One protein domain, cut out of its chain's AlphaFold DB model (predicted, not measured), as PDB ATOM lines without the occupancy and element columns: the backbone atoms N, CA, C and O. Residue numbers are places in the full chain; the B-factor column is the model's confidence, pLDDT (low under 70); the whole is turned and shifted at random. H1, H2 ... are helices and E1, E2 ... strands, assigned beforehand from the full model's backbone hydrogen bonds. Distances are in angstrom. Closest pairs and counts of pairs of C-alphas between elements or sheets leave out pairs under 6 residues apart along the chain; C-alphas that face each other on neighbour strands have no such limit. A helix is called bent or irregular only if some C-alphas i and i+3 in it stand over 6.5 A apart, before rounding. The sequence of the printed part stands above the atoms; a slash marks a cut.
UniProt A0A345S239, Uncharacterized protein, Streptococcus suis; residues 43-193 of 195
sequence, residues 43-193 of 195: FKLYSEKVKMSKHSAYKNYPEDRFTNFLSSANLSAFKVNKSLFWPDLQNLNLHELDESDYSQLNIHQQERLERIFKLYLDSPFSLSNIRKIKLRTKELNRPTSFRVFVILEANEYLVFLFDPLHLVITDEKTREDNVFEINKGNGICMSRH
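What this domain is: This is residues 43 to 193 of the 195 residues of an uncharacterized protein of Streptococcus suis (UniProt A0A345S239). A strongly twisted sheet of four strands curls round one long, kinked helix, H3, which covers one face of it. H4 grazes the sheet, and the short helices H5, H6 and H7 follow one another away from it, on the far side of the domain from H3. The 151 printed residues hold seven named helices and four named strands, in the order E1 H1 H2 H3 H4 E2 E3 E4 H5 H6 H7; the sheet's order is E1 E4 E3 E2, mixed. The class is mixed, helices and strands. The whole is compact, with a radius of gyration of the C-alphas of 15.1 A, and rounded, spanning 38 by 35 by 28 A.

Where its parts are: E1, residues 43 to 45, begins at C-alpha 43 (-1.230, 41.388, 6.364). H1 is residues 48 to 51 and H2 residues 55 to 59. H3, residues 72 to 93, is 27.3 A long and irregular: C-alphas 84 and 87 are 7.9 A apart. H4, residues 107 to 118, is 16.4 A long and begins at (23.774, 53.484, 18.942). E2, residues 130 to 136, measures 19.4 A; E3, residues 145 to 152, 20.6 A; E4, residues 156 to 163, 20.2 A. H5 is residues 172 to 176, H6 residues 179 to 182, and H7 residues 184 to 191, 10.3 A long, ending at C-alpha 191 (13.278, 58.564, -9.173).

How they stand to each other: E1 is an edge strand parallel to E4, with N 159 and O 44 2.8 A apart. E2, E3 and E4 form a meander, each strand the antiparallel neighbour of the one before, in two hairpins; N 133 and O 148 are 2.7 A apart, N 149 and O 161 2.8 A. E4 bends by 59 degrees at residue 160. H3 is on one face of the sheet, in two layers, and has a kink of 87 degrees near residue 85; its closest C-alphas to E2 are Phe 85 and Leu 135, 7.2 A. H1 only grazes the sheet; the closest C-alphas of H1 and E4 are Val 50 and Phe 160, 5.8 A. H4 only just grazes it with residues 116 to 117, at 5 pairs of C-alphas within 10 A. H2, H5, H6 and H7 are not on the sheet. H6 and H7 only just touch, only at the corner, with 3 pairs of C-alphas within 8 A, the closest Phe 180 and Asn 186 at 6.0 A. In H4, H5 and H7 every O i to N i+4 pair is within hydrogen-bond range; H3 has 11 of 18, H2 0 of 1 but 2 of 2 O i to N i+3 pairs, and H1 and H6 are too short for an O i to N i+4 pair.

The domain as a whole: The two C-alphas farthest apart, Ala 154 and Ile 182, are 42.3 A apart. The printed part has no cut. The links H2 to H3, H3 to H4 and H4 to E2 are long. The mean pLDDT of the printed part is 74.3; residues 83 to 100, 135 to 145, 171 to 172 and 178 to 193 are under 70.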
ATOM      1  N   PHE A  43      -2.011  40.197   6.677       79.12
ATOM      2  CA  PHE A  43      -1.230  41.388   6.364       79.12
ATOM      3  C   PHE A  43      -2.159  42.548   6.103       79.12
ATOM      4  O   PHE A  43      -3.085  42.451   5.293       79.12
ATOM      5  N   LYS A  44      -1.827  43.666   6.722       86.75
ATOM      6  CA  LYS A  44      -2.512  44.925   6.520       86.75
ATOM      7  C   LYS A  44      -1.479  46.011   6.351       86.75
ATOM      8  O   LYS A  44      -0.358  45.907   6.835       86.75
ATOM      9  N   LEU A  45      -1.840  47.040   5.608       90.25
ATOM     10  CA  LEU A  45      -1.013  48.224   5.531       90.25
ATOM     11  C   LEU A  45      -1.136  49.001   6.846       90.25
ATOM     12  O   LEU A  45      -2.254  49.188   7.316       90.25
ATOM     13  N   TYR A  46      -0.023  49.470   7.410       92.31
ATOM     14  CA  TYR A  46      -0.040  50.298   8.620       92.31
ATOM     15  C   TYR A  46      -0.927  51.538   8.438       92.31
ATOM     16  O   TYR A  46      -1.825  51.800   9.231       92.31
ATOM     17  N   SER A  47      -0.719  52.278   7.348       91.25
ATOM     18  CA  SER A  47      -1.613  53.348   6.905       91.25
ATOM     19  C   SER A  47      -1.397  53.639   5.421       91.25
ATOM     20  O   SER A  47      -0.330  53.360   4.878       91.25
ATOM     21  N   GLU A  48      -2.368  54.253   4.747       89.31
ATOM     22  CA  GLU A  48      -2.197  54.659   3.342       89.31
ATOM     23  C   GLU A  48      -1.059  55.676   3.150       89.31
ATOM     24  O   GLU A  48      -0.402  55.683   2.110       89.31
ATOM     25  N   LYS A  49      -0.738  56.468   4.183       87.06
ATOM     26  CA  LYS A  49       0.347  57.457   4.138       87.06
ATOM     27  C   LYS A  49       1.729  56.830   3.967       87.06
ATOM     28  O   LYS A  49       2.647  57.532   3.545       87.06
ATOM     29  N   VAL A  50       1.905  55.546   4.293       89.00
ATOM     30  CA  VAL A  50       3.220  54.892   4.179       89.00
ATOM     31  C   VAL A  50       3.647  54.656   2.729       89.00
ATOM     32  O   VAL A  50       4.826  54.433   2.478       89.00
ATOM     33  N   LYS A  51       2.712  54.770   1.774       84.19
ATOM     34  CA  LYS A  51       2.985  54.773   0.327       84.19
ATOM     35  C   LYS A  51       3.567  56.095  -0.173       84.19
ATOM     36  O   LYS A  51       4.113  56.137  -1.267       84.19
ATOM     37  N   MET A  52       3.398  57.181   0.583       82.94
ATOM     38  CA  MET A  52       3.838  58.506   0.151       82.94
ATOM     39  C   MET A  52       5.353  58.633   0.277       82.94
ATOM     40  O   MET A  52       5.924  58.267   1.309       82.94
ATOM     41  N   SER A  53       5.982  59.228  -0.737       78.25
ATOM     42  CA  SER A  53       7.400  59.567  -0.712       78.25
ATOM     43  C   SER A  53       7.732  60.448   0.500       78.25
ATOM     44  O   SER A  53       7.053  61.434   0.796       78.25
ATOM     45  N   LYS A  54       8.797  60.087   1.225       82.56
ATOM     46  CA  LYS A  54       9.348  60.864   2.355       82.56
ATOM     47  C   LYS A  54      10.669  61.533   2.000       82.56
ATOM     48  O   LYS A  54      11.412  61.962   2.874       82.56
ATOM     49  N   HIS A  55      10.967  61.639   0.709       74.44
ATOM     50  CA  HIS A  55      12.285  62.038   0.232       74.44
ATOM     51  C   HIS A  55      12.716  63.439   0.659       74.44
ATOM     52  O   HIS A  55      13.895  63.682   0.909       74.44
ATOM     53  N   SER A  56      11.759  64.354   0.818       74.50
ATOM     54  CA  SER A  56      12.019  65.696   1.339       74.50
ATOM     55  C   SER A  56      12.605  65.695   2.756       74.50
ATOM     56  O   SER A  56      13.347  66.619   3.089       74.50
ATOM     57  N   ALA A  57      12.336  64.665   3.567       77.50
ATOM     58  CA  ALA A  57      12.865  64.543   4.923       77.50
ATOM     59  C   ALA A  57      14.387  64.310   4.948       77.50
ATOM     60  O   ALA A  57      15.060  64.738   5.884       77.50
ATOM     61  N   TYR A  58      14.956  63.727   3.887       74.75
ATOM     62  CA  TYR A  58      16.395  63.457   3.790       74.75
ATOM     63  C   TYR A  58      17.244  64.699   3.491       74.75
ATOM     64  O   TYR A  58      18.460  64.601   3.346       74.75
ATOM     65  N   LYS A  59      16.636  65.887   3.387       76.94
ATOM     66  CA  LYS A  59      17.393  67.150   3.350       76.94
ATOM     67  C   LYS A  59      18.133  67.403   4.663       76.94
ATOM     68  O   LYS A  59      19.221  67.963   4.633       76.94
ATOM     69  N   ASN A  60      17.547  66.974   5.781       80.44
ATOM     70  CA  ASN A  60      18.125  67.148   7.115       80.44
ATOM     71  C   ASN A  60      19.096  66.017   7.485       80.44
ATOM     72  O   ASN A  60      19.980  66.233   8.303       80.44
ATOM     73  N   TYR A  61      18.928  64.844   6.864       76.88
ATOM     74  CA  TYR A  61      19.753  63.648   7.067       76.88
ATOM     75  C   TYR A  61      20.042  62.979   5.709       76.88
ATOM     76  O   TYR A  61      19.346  62.030   5.324       76.88
ATOM     77  N   PRO A  62      20.989  63.507   4.910       75.75
ATOM     78  CA  PRO A  62      21.316  62.959   3.591       75.75
ATOM     79  C   PRO A  62      21.775  61.495   3.622       75.75
ATOM     80  O   PRO A  62      21.534  60.754   2.672       75.75
ATOM     81  N   GLU A  63      22.372  61.054   4.726       74.06
ATOM     82  CA  GLU A  63      22.804  59.676   4.971       74.06
ATOM     83  C   GLU A  63      21.634  58.683   5.143       74.06
ATOM     84  O   GLU A  63      21.800  57.460   5.044       74.06
ATOM     85  N   ASP A  64      20.422  59.199   5.363       78.06
ATOM     86  CA  ASP A  64      19.195  58.414   5.512       78.06
ATOM     87  C   ASP A  64      18.453  58.247   4.179       78.06
ATOM     88  O   ASP A  64      17.355  57.696   4.157       78.06
ATOM     89  N   ARG A  65      19.029  58.689   3.052       75.00
ATOM     90  CA  ARG A  65      18.400  58.570   1.729       75.00
ATOM     91  C   ARG A  65      18.168  57.109   1.345       75.00
ATOM     92  O   ARG A  65      19.081  56.389   0.954       75.00
ATOM     93  N   PHE A  66      16.903  56.710   1.358       76.94
ATOM     94  CA  PHE A  66      16.421  55.489   0.722       76.94
ATOM     95  C   PHE A  66      15.017  55.708   0.144       76.94
ATOM     96  O   PHE A  66      14.310  56.656   0.497       76.94
ATOM     97  N   THR A  67      14.582  54.804  -0.726       73.00
ATOM     98  CA  THR A  67      13.213  54.793  -1.248       73.00
ATOM     99  C   THR A  67      12.424  53.692  -0.568       73.00
ATOM    100  O   THR A  67      12.839  52.535  -0.585       73.00
ATOM    101  N   ASN A  68      11.267  54.035  -0.005       79.38
ATOM    102  CA  ASN A  68      10.284  53.025   0.347       79.38
ATOM    103  C   ASN A  68       9.627  52.530  -0.943       79.38
ATOM    104  O   ASN A  68       8.919  53.276  -1.614       79.38
ATOM    105  N   PHE A  69       9.853  51.268  -1.301       76.31
ATOM    106  CA  PHE A  69       9.286  50.669  -2.513       76.31
ATOM    107  C   PHE A  69       7.832  50.233  -2.318       76.31
ATOM    108  O   PHE A  69       7.283  49.473  -3.117       76.31
ATOM    109  N   LEU A  70       7.195  50.661  -1.234       80.00
ATOM    110  CA  LEU A  70       5.827  50.304  -0.938       80.00
ATOM    111  C   LEU A  70       4.882  51.096  -1.856       80.00
ATOM    112  O   LEU A  70       4.536  52.244  -1.609       80.00
ATOM    113  N   SER A  71       4.468  50.442  -2.939       77.69
ATOM    114  CA  SER A  71       3.513  50.931  -3.938       77.69
ATOM    115  C   SER A  71       2.315  49.985  -4.039       77.69
ATOM    116  O   SER A  71       2.375  48.841  -3.582       77.69
ATOM    117  N   SER A  72       1.222  50.413  -4.678       77.19
ATOM    118  CA  SER A  72       0.057  49.541  -4.914       77.19
ATOM    119  C   SER A  72       0.410  48.275  -5.707       77.19
ATOM    120  O   SER A  72      -0.129  47.204  -5.421       77.19
ATOM    121  N   ALA A  73       1.347  48.374  -6.656       74.06
ATOM    122  CA  ALA A  73       1.826  47.237  -7.439       74.06
ATOM    123  C   ALA A  73       2.623  46.251  -6.571       74.06
ATOM    124  O   ALA A  73       2.304  45.063  -6.536       74.06
ATOM    125  N   ASN A  74       3.596  46.747  -5.801       77.12
ATOM    126  CA  ASN A  74       4.424  45.898  -4.944       77.12
ATOM    127  C   ASN A  74       3.609  45.281  -3.798       77.12
ATOM    128  O   ASN A  74       3.803  44.114  -3.463       77.12
ATOM    129  N   LEU A  75       2.642  46.016  -3.239       78.19
ATOM    130  CA  LEU A  75       1.718  45.492  -2.234       78.19
ATOM    131  C   LEU A  75       0.829  44.376  -2.804       78.19
ATOM    132  O   LEU A  75       0.599  43.373  -2.131       78.19
ATOM    133  N   SER A  76       0.340  44.532  -4.036       74.81
ATOM    134  CA  SER A  76      -0.438  43.489  -4.716       74.81
ATOM    135  C   SER A  76       0.410  42.246  -4.976       74.81
ATOM    136  O   SER A  76      -0.005  41.143  -4.624       74.81
ATOM    137  N   ALA A  77       1.631  42.422  -5.492       74.31
ATOM    138  CA  ALA A  77       2.574  41.326  -5.710       74.31
ATOM    139  C   ALA A  77       2.909  40.583  -4.405       74.31
ATOM    140  O   ALA A  77       2.965  39.354  -4.384       74.31
ATOM    141  N   PHE A  78       3.067  41.317  -3.301       76.19
ATOM    142  CA  PHE A  78       3.265  40.743  -1.975       76.19
ATOM    143  C   PHE A  78       2.066  39.907  -1.510       76.19
ATOM    144  O   PHE A  78       2.243  38.777  -1.058       76.19
ATOM    145  N   LYS A  79       0.842  40.432  -1.651       75.56
ATOM    146  CA  LYS A  79      -0.389  39.722  -1.267       75.56
ATOM    147  C   LYS A  79      -0.581  38.428  -2.060       75.56
ATOM    148  O   LYS A  79      -0.921  37.414  -1.460       75.56
ATOM    149  N   VAL A  80      -0.336  38.460  -3.372       73.44
ATOM    150  CA  VAL A  80      -0.448  37.284  -4.255       73.44
ATOM    151  C   VAL A  80       0.551  36.200  -3.858       73.44
ATOM    152  O   VAL A  80       0.195  35.029  -3.781       73.44
ATOM    153  N   ASN A  81       1.782  36.590  -3.535       70.94
ATOM    154  CA  ASN A  81       2.846  35.643  -3.221       70.94
ATOM    155  C   ASN A  81       2.890  35.209  -1.744       70.94
ATOM    156  O   ASN A  81       3.736  34.393  -1.388       70.94
ATOM    157  N   LYS A  82       1.983  35.698  -0.878       70.69
ATOM    158  CA  LYS A  82       1.969  35.439   0.579       70.69
ATOM    159  C   LYS A  82       2.130  33.952   0.934       70.69
ATOM    160  O   LYS A  82       2.839  33.621   1.882       70.69
ATOM    161  N   SER A  83       1.476  33.062   0.186       65.56
ATOM    162  CA  SER A  83       1.473  31.613   0.436       65.56
ATOM    163  C   SER A  83       2.843  30.958   0.253       65.56
ATOM    164  O   SER A  83       3.162  30.021   0.983       65.56
ATOM    165  N   LEU A  84       3.689  31.481  -0.643       64.88
ATOM    166  CA  LEU A  84       5.058  30.991  -0.852       64.88
ATOM    167  C   LEU A  84       5.946  31.177   0.385       64.88
ATOM    168  O   LEU A  84       6.989  30.537   0.495       64.88
ATOM    169  N   PHE A  85       5.523  32.039   1.307       63.97
ATOM    170  CA  PHE A  85       6.258  32.418   2.509       63.97
ATOM    171  C   PHE A  85       5.592  31.905   3.787       63.97
ATOM    172  O   PHE A  85       6.100  32.143   4.876       63.97
ATOM    173  N   TRP A  86       4.453  31.209   3.679       63.12
ATOM    174  CA  TRP A  86       3.655  30.781   4.830       63.12
ATOM    175  C   TRP A  86       4.453  30.017   5.906       63.12
ATOM    176  O   TRP A  86       4.255  30.328   7.079       63.12
ATOM    177  N   PRO A  87       5.402  29.118   5.565       64.94
ATOM    178  CA  PRO A  87       6.244  28.462   6.568       64.94
ATOM    179  C   PRO A  87       7.098  29.445   7.387       64.94
ATOM    180  O   PRO A  87       7.144  29.350   8.611       64.94
ATOM    181  N   ASP A  88       7.716  30.436   6.740       63.88
ATOM    182  CA  ASP A  88       8.514  31.464   7.424       63.88
ATOM    183  C   ASP A  88       7.618  32.380   8.276       63.88
ATOM    184  O   ASP A  88       7.986  32.800   9.372       63.88
ATOM    185  N   LEU A  89       6.393  32.641   7.807       67.81
ATOM    186  CA  LEU A  89       5.403  33.462   8.504       67.81
ATOM    187  C   LEU A  89       4.743  32.766   9.698       67.81
ATOM    188  O   LEU A  89       4.330  33.445  10.635       67.81
ATOM    189  N   GLN A  90       4.618  31.438   9.695       65.12
ATOM    190  CA  GLN A  90       4.156  30.683  10.864       65.12
ATOM    191  C   GLN A  90       5.178  30.749  12.007       65.12
ATOM    192  O   GLN A  90       4.801  30.758  13.180       65.12
ATOM    193  N   ASN A  91       6.459  30.889  11.662       63.31
ATOM    194  CA  ASN A  91       7.551  31.006  12.620       63.31
ATOM    195  C   ASN A  91       7.749  32.427  13.169       63.31
ATOM    196  O   ASN A  91       8.547  32.593  14.080       63.31
ATOM    197  N   LEU A  92       6.993  33.434  12.713       63.75
ATOM    198  CA  LEU A  92       7.081  34.826  13.197       63.75
ATOM    199  C   LEU A  92       6.924  34.989  14.714       63.75
ATOM    200  O   LEU A  92       7.471  35.924  15.292       63.75
ATOM    201  N   ASN A  93       6.140  34.108  15.340       57.12
ATOM    202  CA  ASN A  93       5.922  34.117  16.787       57.12
ATOM    203  C   ASN A  93       6.930  33.228  17.545       57.12
ATOM    204  O   ASN A  93       6.955  33.270  18.771       57.12
ATOM    205  N   LEU A  94       7.699  32.390  16.839       55.78
ATOM    206  CA  LEU A  94       8.615  31.392  17.413       55.78
ATOM    207  C   LEU A  94      10.091  31.780  17.234       55.78
ATOM    208  O   LEU A  94      10.920  31.429  18.068       55.78
ATOM    209  N   HIS A  95      10.409  32.527  16.177       52.38
ATOM    210  CA  HIS A  95      11.746  32.983  15.826       52.38
ATOM    211  C   HIS A  95      11.704  34.404  15.252       52.38
ATOM    212  O   HIS A  95      10.705  34.845  14.679       52.38
ATOM    213  N   GLU A  96      12.812  35.130  15.389       52.44
ATOM    214  CA  GLU A  96      13.006  36.401  14.698       52.44
ATOM    215  C   GLU A  96      13.098  36.152  13.189       52.44
ATOM    216  O   GLU A  96      13.885  35.328  12.724       52.44
ATOM    217  N   LEU A  97      12.287  36.858  12.402       55.34
ATOM    218  CA  LEU A  97      12.520  36.919  10.964       55.34
ATOM    219  C   LEU A  97      13.823  37.677  10.683       55.34
ATOM    220  O   LEU A  97      14.031  38.760  11.224       55.34
ATOM    221  N   ASP A  98      14.645  37.089   9.809       56.84
ATOM    222  CA  ASP A  98      15.870  37.632   9.198       56.84
ATOM    223  C   ASP A  98      16.680  38.590  10.099       56.84
ATOM    224  O   ASP A  98      16.611  39.817   9.957       56.84
ATOM    225  N   GLU A  99      17.487  37.989  10.983       53.22
ATOM    226  CA  GLU A  99      18.774  38.493  11.509       53.22
ATOM    227  C   GLU A  99      18.794  39.953  12.002       53.22
ATOM    228  O   GLU A  99      19.814  40.630  11.899       53.22
ATOM    229  N   SER A 100      17.677  40.502  12.479       60.34
ATOM    230  CA  SER A 100      17.636  41.899  12.929       60.34
ATOM    231  C   SER A 100      17.493  41.957  14.434       60.34
ATOM    232  O   SER A 100      16.502  42.473  14.946       60.34
ATOM    233  N   ASP A 101      18.507  41.452  15.132       71.75
ATOM    234  CA  ASP A 101      18.701  41.812  16.526       71.75
ATOM    235  C   ASP A 101      19.175  43.269  16.556       71.75
ATOM    236  O   ASP A 101      20.365  43.580  16.461       71.75
ATOM    237  N   TYR A 102      18.209  44.188  16.626       77.12
ATOM    238  CA  TYR A 102      18.483  45.619  16.702       77.12
ATOM    239  C   TYR A 102      19.381  45.970  17.895       77.12
ATOM    240  O   TYR A 102      20.035  47.008  17.847       77.12
ATOM    241  N   SER A 103      19.462  45.114  18.923       76.62
ATOM    242  CA  SER A 103      20.365  45.321  20.056       76.62
ATOM    243  C   SER A 103      21.844  45.133  19.697       76.62
ATOM    244  O   SER A 103      22.696  45.711  20.366       76.62
ATOM    245  N   GLN A 104      22.160  44.411  18.613       81.38
ATOM    246  CA  GLN A 104      23.531  44.280  18.093       81.38
ATOM    247  C   GLN A 104      23.973  45.490  17.264       81.38
ATOM    248  O   GLN A 104      25.153  45.623  16.940       81.38
ATOM    249  N   LEU A 105      23.040  46.363  16.873       81.12
ATOM    250  CA  LEU A 105      23.381  47.589  16.164       81.12
ATOM    251  C   LEU A 105      24.018  48.582  17.129       81.12
ATOM    252  O   LEU A 105      23.585  48.720  18.273       81.12
ATOM    253  N   ASN A 106      25.011  49.329  16.654       85.19
ATOM    254  CA  ASN A 106      25.555  50.427  17.440       85.19
ATOM    255  C   ASN A 106      24.515  51.551  17.612       85.19
ATOM    256  O   ASN A 106      23.531  51.633  16.871       85.19
ATOM    257  N   ILE A 107      24.741  52.437  18.586       86.62
ATOM    258  CA  ILE A 107      23.774  53.484  18.942       86.62
ATOM    259  C   ILE A 107      23.389  54.362  17.742       86.62
ATOM    260  O   ILE A 107      22.209  54.608  17.516       86.62
ATOM    261  N   HIS A 108      24.352  54.733  16.895       84.31
ATOM    262  CA  HIS A 108      24.099  55.559  15.713       84.31
ATOM    263  C   HIS A 108      23.239  54.847  14.662       84.31
ATOM    264  O   HIS A 108      22.388  55.464  14.019       84.31
ATOM    265  N   GLN A 109      23.422  53.538  14.488       81.69
ATOM    266  CA  GLN A 109      22.588  52.720  13.606       81.69
ATOM    267  C   GLN A 109      21.155  52.593  14.141       81.69
ATOM    268  O   GLN A 109      20.210  52.665  13.353       81.69
ATOM    269  N   GLN A 110      20.986  52.438  15.459       87.06
ATOM    270  CA  GLN A 110      19.664  52.400  16.094       87.06
ATOM    271  C   GLN A 110      18.945  53.750  15.956       87.06
ATOM    272  O   GLN A 110      17.815  53.791  15.472       87.06
ATOM    273  N   GLU A 111      19.621  54.857  16.274       88.12
ATOM    274  CA  GLU A 111      19.092  56.220  16.121       88.12
ATOM    275  C   GLU A 111      18.650  56.500  14.683       88.12
ATOM    276  O   GLU A 111      17.573  57.049  14.443       88.12
ATOM    277  N   ARG A 112      19.460  56.084  13.706       86.12
ATOM    278  CA  ARG A 112      19.125  56.198  12.286       86.12
ATOM    279  C   ARG A 112      17.867  55.412  11.925       86.12
ATOM    280  O   ARG A 112      16.987  55.941  11.246       86.12
ATOM    281  N   LEU A 113      17.762  54.160  12.369       88.19
ATOM    282  CA  LEU A 113      16.567  53.353  12.123       88.19
ATOM    283  C   LEU A 113      15.323  53.979  12.734       88.19
ATOM    284  O   LEU A 113      14.285  54.037  12.076       88.19
ATOM    285  N   GLU A 114      15.429  54.502  13.951       89.81
ATOM    286  CA  GLU A 114      14.329  55.230  14.562       89.81
ATOM    287  C   GLU A 114      13.921  56.451  13.742       89.81
ATOM    288  O   GLU A 114      12.726  56.652  13.531       89.81
ATOM    289  N   ARG A 115      14.877  57.260  13.264       89.69
ATOM    290  CA  ARG A 115      14.568  58.410  12.399       89.69
ATOM    291  C   ARG A 115      13.819  57.968  11.150       89.69
ATOM    292  O   ARG A 115      12.780  58.545  10.844       89.69
ATOM    293  N   ILE A 116      14.299  56.925  10.475       88.69
ATOM    294  CA  ILE A 116      13.656  56.369   9.281       88.69
ATOM    295  C   ILE A 116      12.235  55.894   9.596       88.69
ATOM    296  O   ILE A 116      11.297  56.254   8.889       88.69
ATOM    297  N   PHE A 117      12.045  55.109  10.656       91.00
ATOM    298  CA  PHE A 117      10.734  54.562  11.007       91.00
ATOM    299  C   PHE A 117       9.746  55.648  11.442       91.00
ATOM    300  O   PHE A 117       8.581  55.588  11.047       91.00
ATOM    301  N   LYS A 118      10.210  56.702  12.128       91.38
ATOM    302  CA  LYS A 118       9.406  57.893  12.467       91.38
ATOM    303  C   LYS A 118       8.863  58.632  11.234       91.38
ATOM    304  O   LYS A 118       7.908  59.385  11.364       91.38
ATOM    305  N   LEU A 119       9.406  58.406  10.030       89.50
ATOM    306  CA  LEU A 119       8.839  58.963   8.790       89.50
ATOM    307  C   LEU A 119       7.555  58.251   8.329       89.50
ATOM    308  O   LEU A 119       6.789  58.821   7.543       89.50
ATOM    309  N   TYR A 120       7.338  57.009   8.771       90.75
ATOM    310  CA  TYR A 120       6.236  56.148   8.325       90.75
ATOM    311  C   TYR A 120       5.280  55.757   9.457       90.75
ATOM    312  O   TYR A 120       4.140  55.379   9.184       90.75
ATOM    313  N   LEU A 121       5.725  55.845  10.711       92.25
ATOM    314  CA  LEU A 121       4.958  55.471  11.891       92.25
ATOM    315  C   LEU A 121       4.532  56.718  12.672       92.25
ATOM    316  O   LEU A 121       5.353  57.385  13.293       92.25
ATOM    317  N   ASP A 122       3.229  56.996  12.652       89.56
ATOM    318  CA  ASP A 122       2.620  58.125  13.376       89.56
ATOM    319  C   ASP A 122       2.406  57.823  14.883       89.56
ATOM    320  O   ASP A 122       2.126  58.730  15.664       89.56
ATOM    321  N   SER A 123       2.531  56.557  15.299       88.19
ATOM    322  CA  SER A 123       2.336  56.100  16.681       88.19
ATOM    323  C   SER A 123       3.672  55.753  17.346       88.19
ATOM    324  O   SER A 123       4.596  55.318  16.652       88.19
ATOM    325  N   PRO A 124       3.785  55.871  18.685       89.19
ATOM    326  CA  PRO A 124       4.950  55.383  19.412       89.19
ATOM    327  C   PRO A 124       5.241  53.914  19.088       89.19
ATOM    328  O   PRO A 124       4.333  53.082  19.067       89.19
ATOM    329  N   PHE A 125       6.510  53.593  18.856       89.00
ATOM    330  CA  PHE A 125       6.963  52.242  18.541       89.00
ATOM    331  C   PHE A 125       8.261  51.918  19.280       89.00
ATOM    332  O   PHE A 125       8.994  52.809  19.703       89.00
ATOM    333  N   SER A 126       8.551  50.623  19.389       87.38
ATOM    334  CA  SER A 126       9.861  50.106  19.775       87.38
ATOM    335  C   SER A 126      10.451  49.336  18.600       87.38
ATOM    336  O   SER A 126       9.720  48.604  17.925       87.38
ATOM    337  N   LEU A 127      11.765  49.440  18.384       84.69
ATOM    338  CA  LEU A 127      12.473  48.603  17.408       84.69
ATOM    339  C   LEU A 127      12.240  47.110  17.689       84.69
ATOM    340  O   LEU A 127      12.036  46.332  16.763       84.69
ATOM    341  N   SER A 128      12.129  46.720  18.965       82.06
ATOM    342  CA  SER A 128      11.827  45.342  19.378       82.06
ATOM    343  C   SER A 128      10.460  44.830  18.911       82.06
ATOM    344  O   SER A 128      10.242  43.620  18.907       82.06
ATOM    345  N   ASN A 129       9.536  45.716  18.531       83.31
ATOM    346  CA  ASN A 129       8.198  45.354  18.045       83.31
ATOM    347  C   ASN A 129       8.140  45.263  16.515       83.31
ATOM    348  O   ASN A 129       7.132  44.833  15.949       83.31
ATOM    349  N   ILE A 130       9.218  45.673  15.847       87.12
ATOM    350  CA  ILE A 130       9.348  45.648  14.400       87.12
ATOM    351  C   ILE A 130      10.069  44.361  14.002       87.12
ATOM    352  O   ILE A 130      10.985  43.884  14.677       87.12
ATOM    353  N   ARG A 131       9.631  43.754  12.902       82.88
ATOM    354  CA  ARG A 131      10.311  42.619  12.274       82.88
ATOM    355  C   ARG A 131      10.619  42.937  10.828       82.88
ATOM    356  O   ARG A 131       9.833  43.598  10.150       82.88
ATOM    357  N   LYS A 132      11.745  42.414  10.351       83.19
ATOM    358  CA  LYS A 132      12.172  42.488   8.956       83.19
ATOM    359  C   LYS A 132      11.964  41.126   8.302       83.19
ATOM    360  O   LYS A 132      12.629  40.158   8.637       83.19
ATOM    361  N   ILE A 133      11.045  41.050   7.354       79.19
ATOM    362  CA  ILE A 133      10.736  39.844   6.586       79.19
ATOM    363  C   ILE A 133      11.555  39.853   5.302       79.19
ATOM    364  O   ILE A 133      11.443  40.790   4.517       79.19
ATOM    365  N   LYS A 134      12.332  38.803   5.039       75.00
ATOM    366  CA  LYS A 134      13.016  38.621   3.754       75.00
ATOM    367  C   LYS A 134      12.172  37.757   2.818       75.00
ATOM    368  O   LYS A 134      12.061  36.553   3.010       75.00
ATOM    369  N   LEU A 135      11.620  38.351   1.766       68.06
ATOM    370  CA  LEU A 135      10.818  37.660   0.757       68.06
ATOM    371  C   LEU A 135      11.697  37.222  -0.406       68.06
ATOM    372  O   LEU A 135      12.126  38.054  -1.200       68.06
ATOM    373  N   ARG A 136      11.957  35.921  -0.534       63.47
ATOM    374  CA  ARG A 136      12.692  35.353  -1.675       63.47
ATOM    375  C   ARG A 136      11.707  34.981  -2.782       63.47
ATOM    376  O   ARG A 136      11.001  33.987  -2.648       63.47
ATOM    377  N   THR A 137      11.633  35.738  -3.873       53.62
ATOM    378  CA  THR A 137      10.757  35.334  -4.985       53.62
ATOM    379  C   THR A 137      11.434  34.216  -5.786       53.62
ATOM    380  O   THR A 137      12.613  34.311  -6.116       53.62
ATOM    381  N   LYS A 138      10.708  33.123  -6.070       48.03
ATOM    382  CA  LYS A 138      11.157  32.086  -7.026       48.03
ATOM    383  C   LYS A 138      10.865  32.474  -8.482       48.03
ATOM    384  O   LYS A 138      11.387  31.847  -9.393       48.03
ATOM    385  N   GLU A 139      10.029  33.491  -8.693       47.22
ATOM    386  CA  GLU A 139       9.515  33.899 -10.010       47.22
ATOM    387  C   GLU A 139      10.515  34.707 -10.844       47.22
ATOM    388  O   GLU A 139      10.325  34.906 -12.040       47.22
ATOM    389  N   LEU A 140      11.611  35.152 -10.241       46.16
ATOM    390  CA  LEU A 140      12.708  35.780 -10.951       46.16
ATOM    391  C   LEU A 140      13.892  34.830 -10.810       46.16
ATOM    392  O   LEU A 140      14.274  34.501  -9.693       46.16
ATOM    393  N   ASN A 141      14.518  34.417 -11.914       38.50
ATOM    394  CA  ASN A 141      15.816  33.716 -11.931       38.50
ATOM    395  C   ASN A 141      16.970  34.605 -11.393       38.50
ATOM    396  O   ASN A 141      18.088  34.601 -11.902       38.50
ATOM    397  N   ARG A 142      16.683  35.439 -10.391       40.03
ATOM    398  CA  ARG A 142      17.561  36.349  -9.679       40.03
ATOM    399  C   ARG A 142      17.179  36.286  -8.199       40.03
ATOM    400  O   ARG A 142      15.995  36.400  -7.887       40.03
ATOM    401  N   PRO A 143      18.147  36.164  -7.279       44.06
ATOM    402  CA  PRO A 143      17.905  36.177  -5.841       44.06
ATOM    403  C   PRO A 143      17.588  37.602  -5.352       44.06
ATOM    404  O   PRO A 143      18.265  38.145  -4.487       44.06
ATOM    405  N   THR A 144      16.579  38.253  -5.925       51.06
ATOM    406  CA  THR A 144      16.076  39.534  -5.425       51.06
ATOM    407  C   THR A 144      15.163  39.246  -4.249       51.06
ATOM    408  O   THR A 144      14.052  38.744  -4.417       51.06
ATOM    409  N   SER A 145      15.662  39.514  -3.042       62.75
ATOM    410  CA  SER A 145      14.869  39.391  -1.829       62.75
ATOM    411  C   SER A 145      14.287  40.742  -1.429       62.75
ATOM    412  O   SER A 145      15.060  41.655  -1.141       62.75
ATOM    413  N   PHE A 146      12.964  40.880  -1.350       72.00
ATOM    414  CA  PHE A 146      12.373  42.068  -0.730       72.00
ATOM    415  C   PHE A 146      12.597  42.004   0.779       72.00
ATOM    416  O   PHE A 146      12.357  40.958   1.375       72.00
ATOM    417  N   ARG A 147      13.010  43.101   1.417       80.69
ATOM    418  CA  ARG A 147      12.830  43.247   2.867       80.69
ATOM    419  C   ARG A 147      11.533  43.969   3.123       80.69
ATOM    420  O   ARG A 147      11.295  45.021   2.545       80.69
ATOM    421  N   VAL A 148      10.704  43.409   3.979       83.75
ATOM    422  CA  VAL A 148       9.437  44.002   4.376       83.75
ATOM    423  C   VAL A 148       9.479  44.230   5.868       83.75
ATOM    424  O   VAL A 148       9.641  43.282   6.623       83.75
ATOM    425  N   PHE A 149       9.335  45.473   6.298       88.81
ATOM    426  CA  PHE A 149       9.236  45.782   7.713       88.81
ATOM    427  C   PHE A 149       7.771  45.770   8.132       88.81
ATOM    428  O   PHE A 149       6.908  46.363   7.468       88.81
ATOM    429  N   VAL A 150       7.509  45.062   9.229       88.25
ATOM    430  CA  VAL A 150       6.178  44.896   9.806       88.25
ATOM    431  C   VAL A 150       6.183  45.197  11.295       88.25
ATOM    432  O   VAL A 150       7.173  44.932  11.975       88.25
ATOM    433  N   ILE A 151       5.060  45.696  11.804       89.56
ATOM    434  CA  ILE A 151       4.751  45.699  13.237       89.56
ATOM    435  C   ILE A 151       3.944  44.441  13.545       89.56
ATOM    436  O   ILE A 151       3.015  44.093  12.806       89.56
ATOM    437  N   LEU A 152       4.316  43.751  14.622       81.75
ATOM    438  CA  LEU A 152       3.577  42.594  15.109       81.75
ATOM    439  C   LEU A 152       2.416  43.043  15.996       81.75
ATOM    440  O   LEU A 152       2.637  43.549  17.093       81.75
ATOM    441  N   GLU A 153       1.187  42.796  15.551       82.88
ATOM    442  CA  GLU A 153      -0.006  42.909  16.388       82.88
ATOM    443  C   GLU A 153      -0.585  41.525  16.702       82.88
ATOM    444  O   GLU A 153      -0.124  40.494  16.189       82.88
ATOM    445  N   ALA A 154      -1.590  41.486  17.582       77.81
ATOM    446  CA  ALA A 154      -2.210  40.245  18.042       77.81
ATOM    447  C   ALA A 154      -2.690  39.377  16.867       77.81
ATOM    448  O   ALA A 154      -2.332  38.203  16.803       77.81
ATOM    449  N   ASN A 155      -3.383  39.981  15.892       78.50
ATOM    450  CA  ASN A 155      -4.020  39.264  14.778       78.50
ATOM    451  C   ASN A 155      -3.541  39.727  13.388       78.50
ATOM    452  O   ASN A 155      -3.907  39.140  12.367       78.50
ATOM    453  N   GLU A 156      -2.710  40.770  13.328       84.25
ATOM    454  CA  GLU A 156      -2.295  41.407  12.078       84.25
ATOM    455  C   GLU A 156      -0.776  41.640  12.038       84.25
ATOM    456  O   GLU A 156      -0.112  41.821  13.059       84.25
ATOM    457  N   TYR A 157      -0.224  41.634  10.827       84.56
ATOM    458  CA  TYR A 157       1.110  42.139  10.526       84.56
ATOM    459  C   TYR A 157       0.954  43.455   9.770       84.56
ATOM    460  O   TYR A 157       0.531  43.461   8.605       84.56
ATOM    461  N   LEU A 158       1.282  44.566  10.431       90.00
ATOM    462  CA  LEU A 158       1.150  45.892   9.836       90.00
ATOM    463  C   LEU A 158       2.395  46.229   9.022       90.00
ATOM    464  O   LEU A 158       3.445  46.562   9.561       90.00
ATOM    465  N   VAL A 159       2.267  46.136   7.708       90.00
ATOM    466  CA  VAL A 159       3.309  46.455   6.735       90.00
ATOM    467  C   VAL A 159       3.458  47.967   6.619       90.00
ATOM    468  O   VAL A 159       2.475  48.656   6.345       90.00
ATOM    469  N   PHE A 160       4.680  48.484   6.745       91.56
ATOM    470  CA  PHE A 160       4.927  49.924   6.590       91.56
ATOM    471  C   PHE A 160       6.095  50.278   5.661       91.56
ATOM    472  O   PHE A 160       6.129  51.394   5.147       91.56
ATOM    473  N   LEU A 161       7.021  49.352   5.381       89.88
ATOM    474  CA  LEU A 161       8.188  49.655   4.547       89.88
ATOM    475  C   LEU A 161       8.638  48.455   3.716       89.88
ATOM    476  O   LEU A 161       8.797  47.357   4.250       89.88
ATOM    477  N   PHE A 162       8.893  48.678   2.421       86.12
ATOM    478  CA  PHE A 162       9.548  47.730   1.512       86.12
ATOM    479  C   PHE A 162      10.939  48.231   1.097       86.12
ATOM    480  O   PHE A 162      11.079  49.321   0.545       86.12
ATOM    481  N   ASP A 163      11.950  47.391   1.301       80.94
ATOM    482  CA  ASP A 163      13.356  47.640   0.990       80.94
ATOM    483  C   ASP A 163      13.972  46.471   0.186       80.94
ATOM    484  O   ASP A 163      14.689  45.614   0.715       80.94
ATOM    485  N   PRO A 164      13.680  46.374  -1.121       71.31
ATOM    486  CA  PRO A 164      14.305  45.392  -2.004       71.31
ATOM    487  C   PRO A 164      15.801  45.629  -2.229       71.31
ATOM    488  O   PRO A 164      16.486  44.719  -2.687       71.31
ATOM    489  N   LEU A 165      16.310  46.824  -1.923       70.00
ATOM    490  CA  LEU A 165      17.684  47.222  -2.217       70.00
ATOM    491  C   LEU A 165      18.610  47.175  -0.993       70.00
ATOM    492  O   LEU A 165      19.799  47.427  -1.145       70.00
ATOM    493  N   HIS A 166      18.106  46.767   0.177       72.75
ATOM    494  CA  HIS A 166      18.874  46.671   1.426       72.75
ATOM    495  C   HIS A 166      19.385  48.031   1.933       72.75
ATOM    496  O   HIS A 166      20.415  48.106   2.597       72.75
ATOM    497  N   LEU A 167      18.694  49.116   1.595       71.88
ATOM    498  CA  LEU A 167      19.165  50.481   1.807       71.88
ATOM    499  C   LEU A 167      18.753  51.057   3.170       71.88
ATOM    500  O   LEU A 167      19.309  52.061   3.620       71.88
ATOM    501  N   VAL A 168      17.803  50.418   3.857       76.25
ATOM    502  CA  VAL A 168      17.381  50.845   5.198       76.25
ATOM    503  C   VAL A 168      18.442  50.510   6.239       76.25
ATOM    504  O   VAL A 168      18.663  51.302   7.148       76.25
ATOM    505  N   ILE A 169      19.150  49.390   6.084       71.38
ATOM    506  CA  ILE A 169      20.277  48.997   6.942       71.38
ATOM    507  C   ILE A 169      21.491  48.760   6.044       71.38
ATOM    508  O   ILE A 169      21.768  47.624   5.661       71.38
ATOM    509  N   THR A 170      22.195  49.830   5.681       70.12
ATOM    510  CA  THR A 170      23.460  49.725   4.944       70.12
ATOM    511  C   THR A 170      24.664  49.644   5.868       70.12
ATOM    512  O   THR A 170      24.635  50.126   7.007       70.12
ATOM    513  N   ASP A 171      25.740  49.036   5.365       66.75
ATOM    514  CA  ASP A 171      27.043  49.094   6.019       66.75
ATOM    515  C   ASP A 171      27.638  50.514   5.967       66.75
ATOM    516  O   ASP A 171      27.155  51.404   5.264       66.75
ATOM    517  N   GLU A 172      28.656  50.739   6.792       67.62
ATOM    518  CA  GLU A 172      29.334  52.030   6.927       67.62
ATOM    519  C   GLU A 172      29.949  52.497   5.612       67.62
ATOM    520  O   GLU A 172      29.686  53.616   5.179       67.62
ATOM    521  N   LYS A 173      30.637  51.594   4.913       72.19
ATOM    522  CA  LYS A 173      31.292  51.879   3.639       72.19
ATOM    523  C   LYS A 173      30.317  52.372   2.567       72.19
ATOM    524  O   LYS A 173      30.578  53.362   1.897       72.19
ATOM    525  N   THR A 174      29.157  51.727   2.437       71.81
ATOM    526  CA  THR A 174      28.109  52.129   1.485       71.81
ATOM    527  C   THR A 174      27.614  53.553   1.754       71.81
ATOM    528  O   THR A 174      27.217  54.254   0.819       71.81
ATOM    529  N   ARG A 175      27.636  53.994   3.021       70.75
ATOM    530  CA  ARG A 175      27.278  55.364   3.411       70.75
ATOM    531  C   ARG A 175      28.400  56.350   3.116       70.75
ATOM    532  O   ARG A 175      28.139  57.353   2.464       70.75
ATOM    533  N   GLU A 176      29.613  56.063   3.579       71.69
ATOM    534  CA  GLU A 176      30.776  56.946   3.417       71.69
ATOM    535  C   GLU A 176      31.073  57.235   1.944       71.69
ATOM    536  O   GLU A 176      31.304  58.383   1.565       71.69
ATOM    537  N   ASP A 177      30.962  56.212   1.098       74.88
ATOM    538  CA  ASP A 177      31.220  56.319  -0.334       74.88
ATOM    539  C   ASP A 177      30.054  56.977  -1.109       74.88
ATOM    540  O   ASP A 177      30.095  57.037  -2.336       74.88
ATOM    541  N   ASN A 178      28.988  57.450  -0.439       69.12
ATOM    542  CA  ASN A 178      27.773  58.004  -1.063       69.12
ATOM    543  C   ASN A 178      27.235  57.131  -2.214       69.12
ATOM    544  O   ASN A 178      26.737  57.627  -3.231       69.12
ATOM    545  N   VAL A 179      27.316  55.802  -2.056       67.38
ATOM    546  CA  VAL A 179      27.045  54.834  -3.133       67.38
ATOM    547  C   VAL A 179      25.651  55.028  -3.724       67.38
ATOM    548  O   VAL A 179      25.445  54.792  -4.910       67.38
ATOM    549  N   PHE A 180      24.685  55.493  -2.935       64.81
ATOM    550  CA  PHE A 180      23.325  55.766  -3.398       64.81
ATOM    551  C   PHE A 180      23.244  56.859  -4.466       64.81
ATOM    552  O   PHE A 180      22.477  56.714  -5.415       64.81
ATOM    553  N   GLU A 181      24.019  57.934  -4.315       64.12
ATOM    554  CA  GLU A 181      24.036  59.059  -5.256       64.12
ATOM    555  C   GLU A 181      24.837  58.709  -6.508       64.12
ATOM    556  O   GLU A 181      24.458  59.060  -7.625       64.12
ATOM    557  N   ILE A 182      25.923  57.958  -6.319       65.06
ATOM    558  CA  ILE A 182      26.827  57.549  -7.395       65.06
ATOM    559  C   ILE A 182      26.207  56.423  -8.237       65.06
ATOM    560  O   ILE A 182      26.389  56.365  -9.458       65.06
ATOM    561  N   ASN A 183      25.446  55.516  -7.621       61.12
ATOM    562  CA  ASN A 183      24.832  54.396  -8.317       61.12
ATOM    563  C   ASN A 183      23.624  54.868  -9.136       61.12
ATOM    564  O   ASN A 183      22.497  54.980  -8.653       61.12
ATOM    565  N   LYS A 184      23.860  55.063 -10.437       60.47
ATOM    566  CA  LYS A 184      22.838  55.444 -11.420       60.47
ATOM    567  C   LYS A 184      21.628  54.499 -11.429       60.47
ATOM    568  O   LYS A 184      20.514  54.952 -11.677       60.47
ATOM    569  N   GLY A 185      21.820  53.208 -11.144       57.59
ATOM    570  CA  GLY A 185      20.733  52.233 -11.020       57.59
ATOM    571  C   GLY A 185      19.826  52.532  -9.827       57.59
ATOM    572  O   GLY A 185      18.607  52.562  -9.985       57.59
ATOM    573  N   ASN A 186      20.416  52.859  -8.675       62.41
ATOM    574  CA  ASN A 186      19.672  53.311  -7.501       62.41
ATOM    575  C   ASN A 186      18.958  54.630  -7.793       62.41
ATOM    576  O   ASN A 186      17.761  54.717  -7.557       62.41
ATOM    577  N   GLY A 187      19.634  55.611  -8.395       59.53
ATOM    578  CA  GLY A 187      19.017  56.880  -8.792       59.53
ATOM    579  C   GLY A 187      17.787  56.711  -9.697       59.53
ATOM    580  O   GLY A 187      16.775  57.374  -9.483       59.53
ATOM    581  N   ILE A 188      17.835  55.784 -10.662       57.84
ATOM    582  CA  ILE A 188      16.701  55.450 -11.545       57.84
ATOM    583  C   ILE A 188      15.583  54.718 -10.786       57.84
ATOM    584  O   ILE A 188      14.404  54.975 -11.025       57.84
ATOM    585  N   CYS A 189      15.928  53.793  -9.890       59.81
ATOM    586  CA  CYS A 189      14.944  53.094  -9.066       59.81
ATOM    587  C   CYS A 189      14.252  54.041  -8.081       59.81
ATOM    588  O   CYS A 189      13.040  53.959  -7.923       59.81
ATOM    589  N   MET A 190      15.003  54.952  -7.462       62.88
ATOM    590  CA  MET A 190      14.461  55.963  -6.565       62.88
ATOM    591  C   MET A 190      13.559  56.920  -7.344       62.88
ATOM    592  O   MET A 190      12.391  57.032  -7.000       62.88
ATOM    593  N   SER A 191      14.033  57.536  -8.436       58.59
ATOM    594  CA  SER A 191      13.278  58.564  -9.173       58.59
ATOM    595  C   SER A 191      11.912  58.109  -9.693       58.59
ATOM    596  O   SER A 191      10.997  58.918  -9.761       58.59
ATOM    597  N   ARG A 192      11.741  56.815  -9.994       60.59
ATOM    598  CA  ARG A 192      10.453  56.210 -10.394       60.59
ATOM    599  C   ARG A 192       9.447  56.032  -9.249       60.59
ATOM    600  O   ARG A 192       8.319  55.615  -9.493       60.59
ATOM    601  N   HIS A 193       9.872  56.264  -8.015       56.38
ATOM    602  CA  HIS A 193       9.102  56.064  -6.788       56.38
ATOM    603  C   HIS A 193       9.126  57.305  -5.881       56.38
ATOM    604  O   HIS A 193       8.753  57.215  -4.714       56.38
TER     605      HIS A 193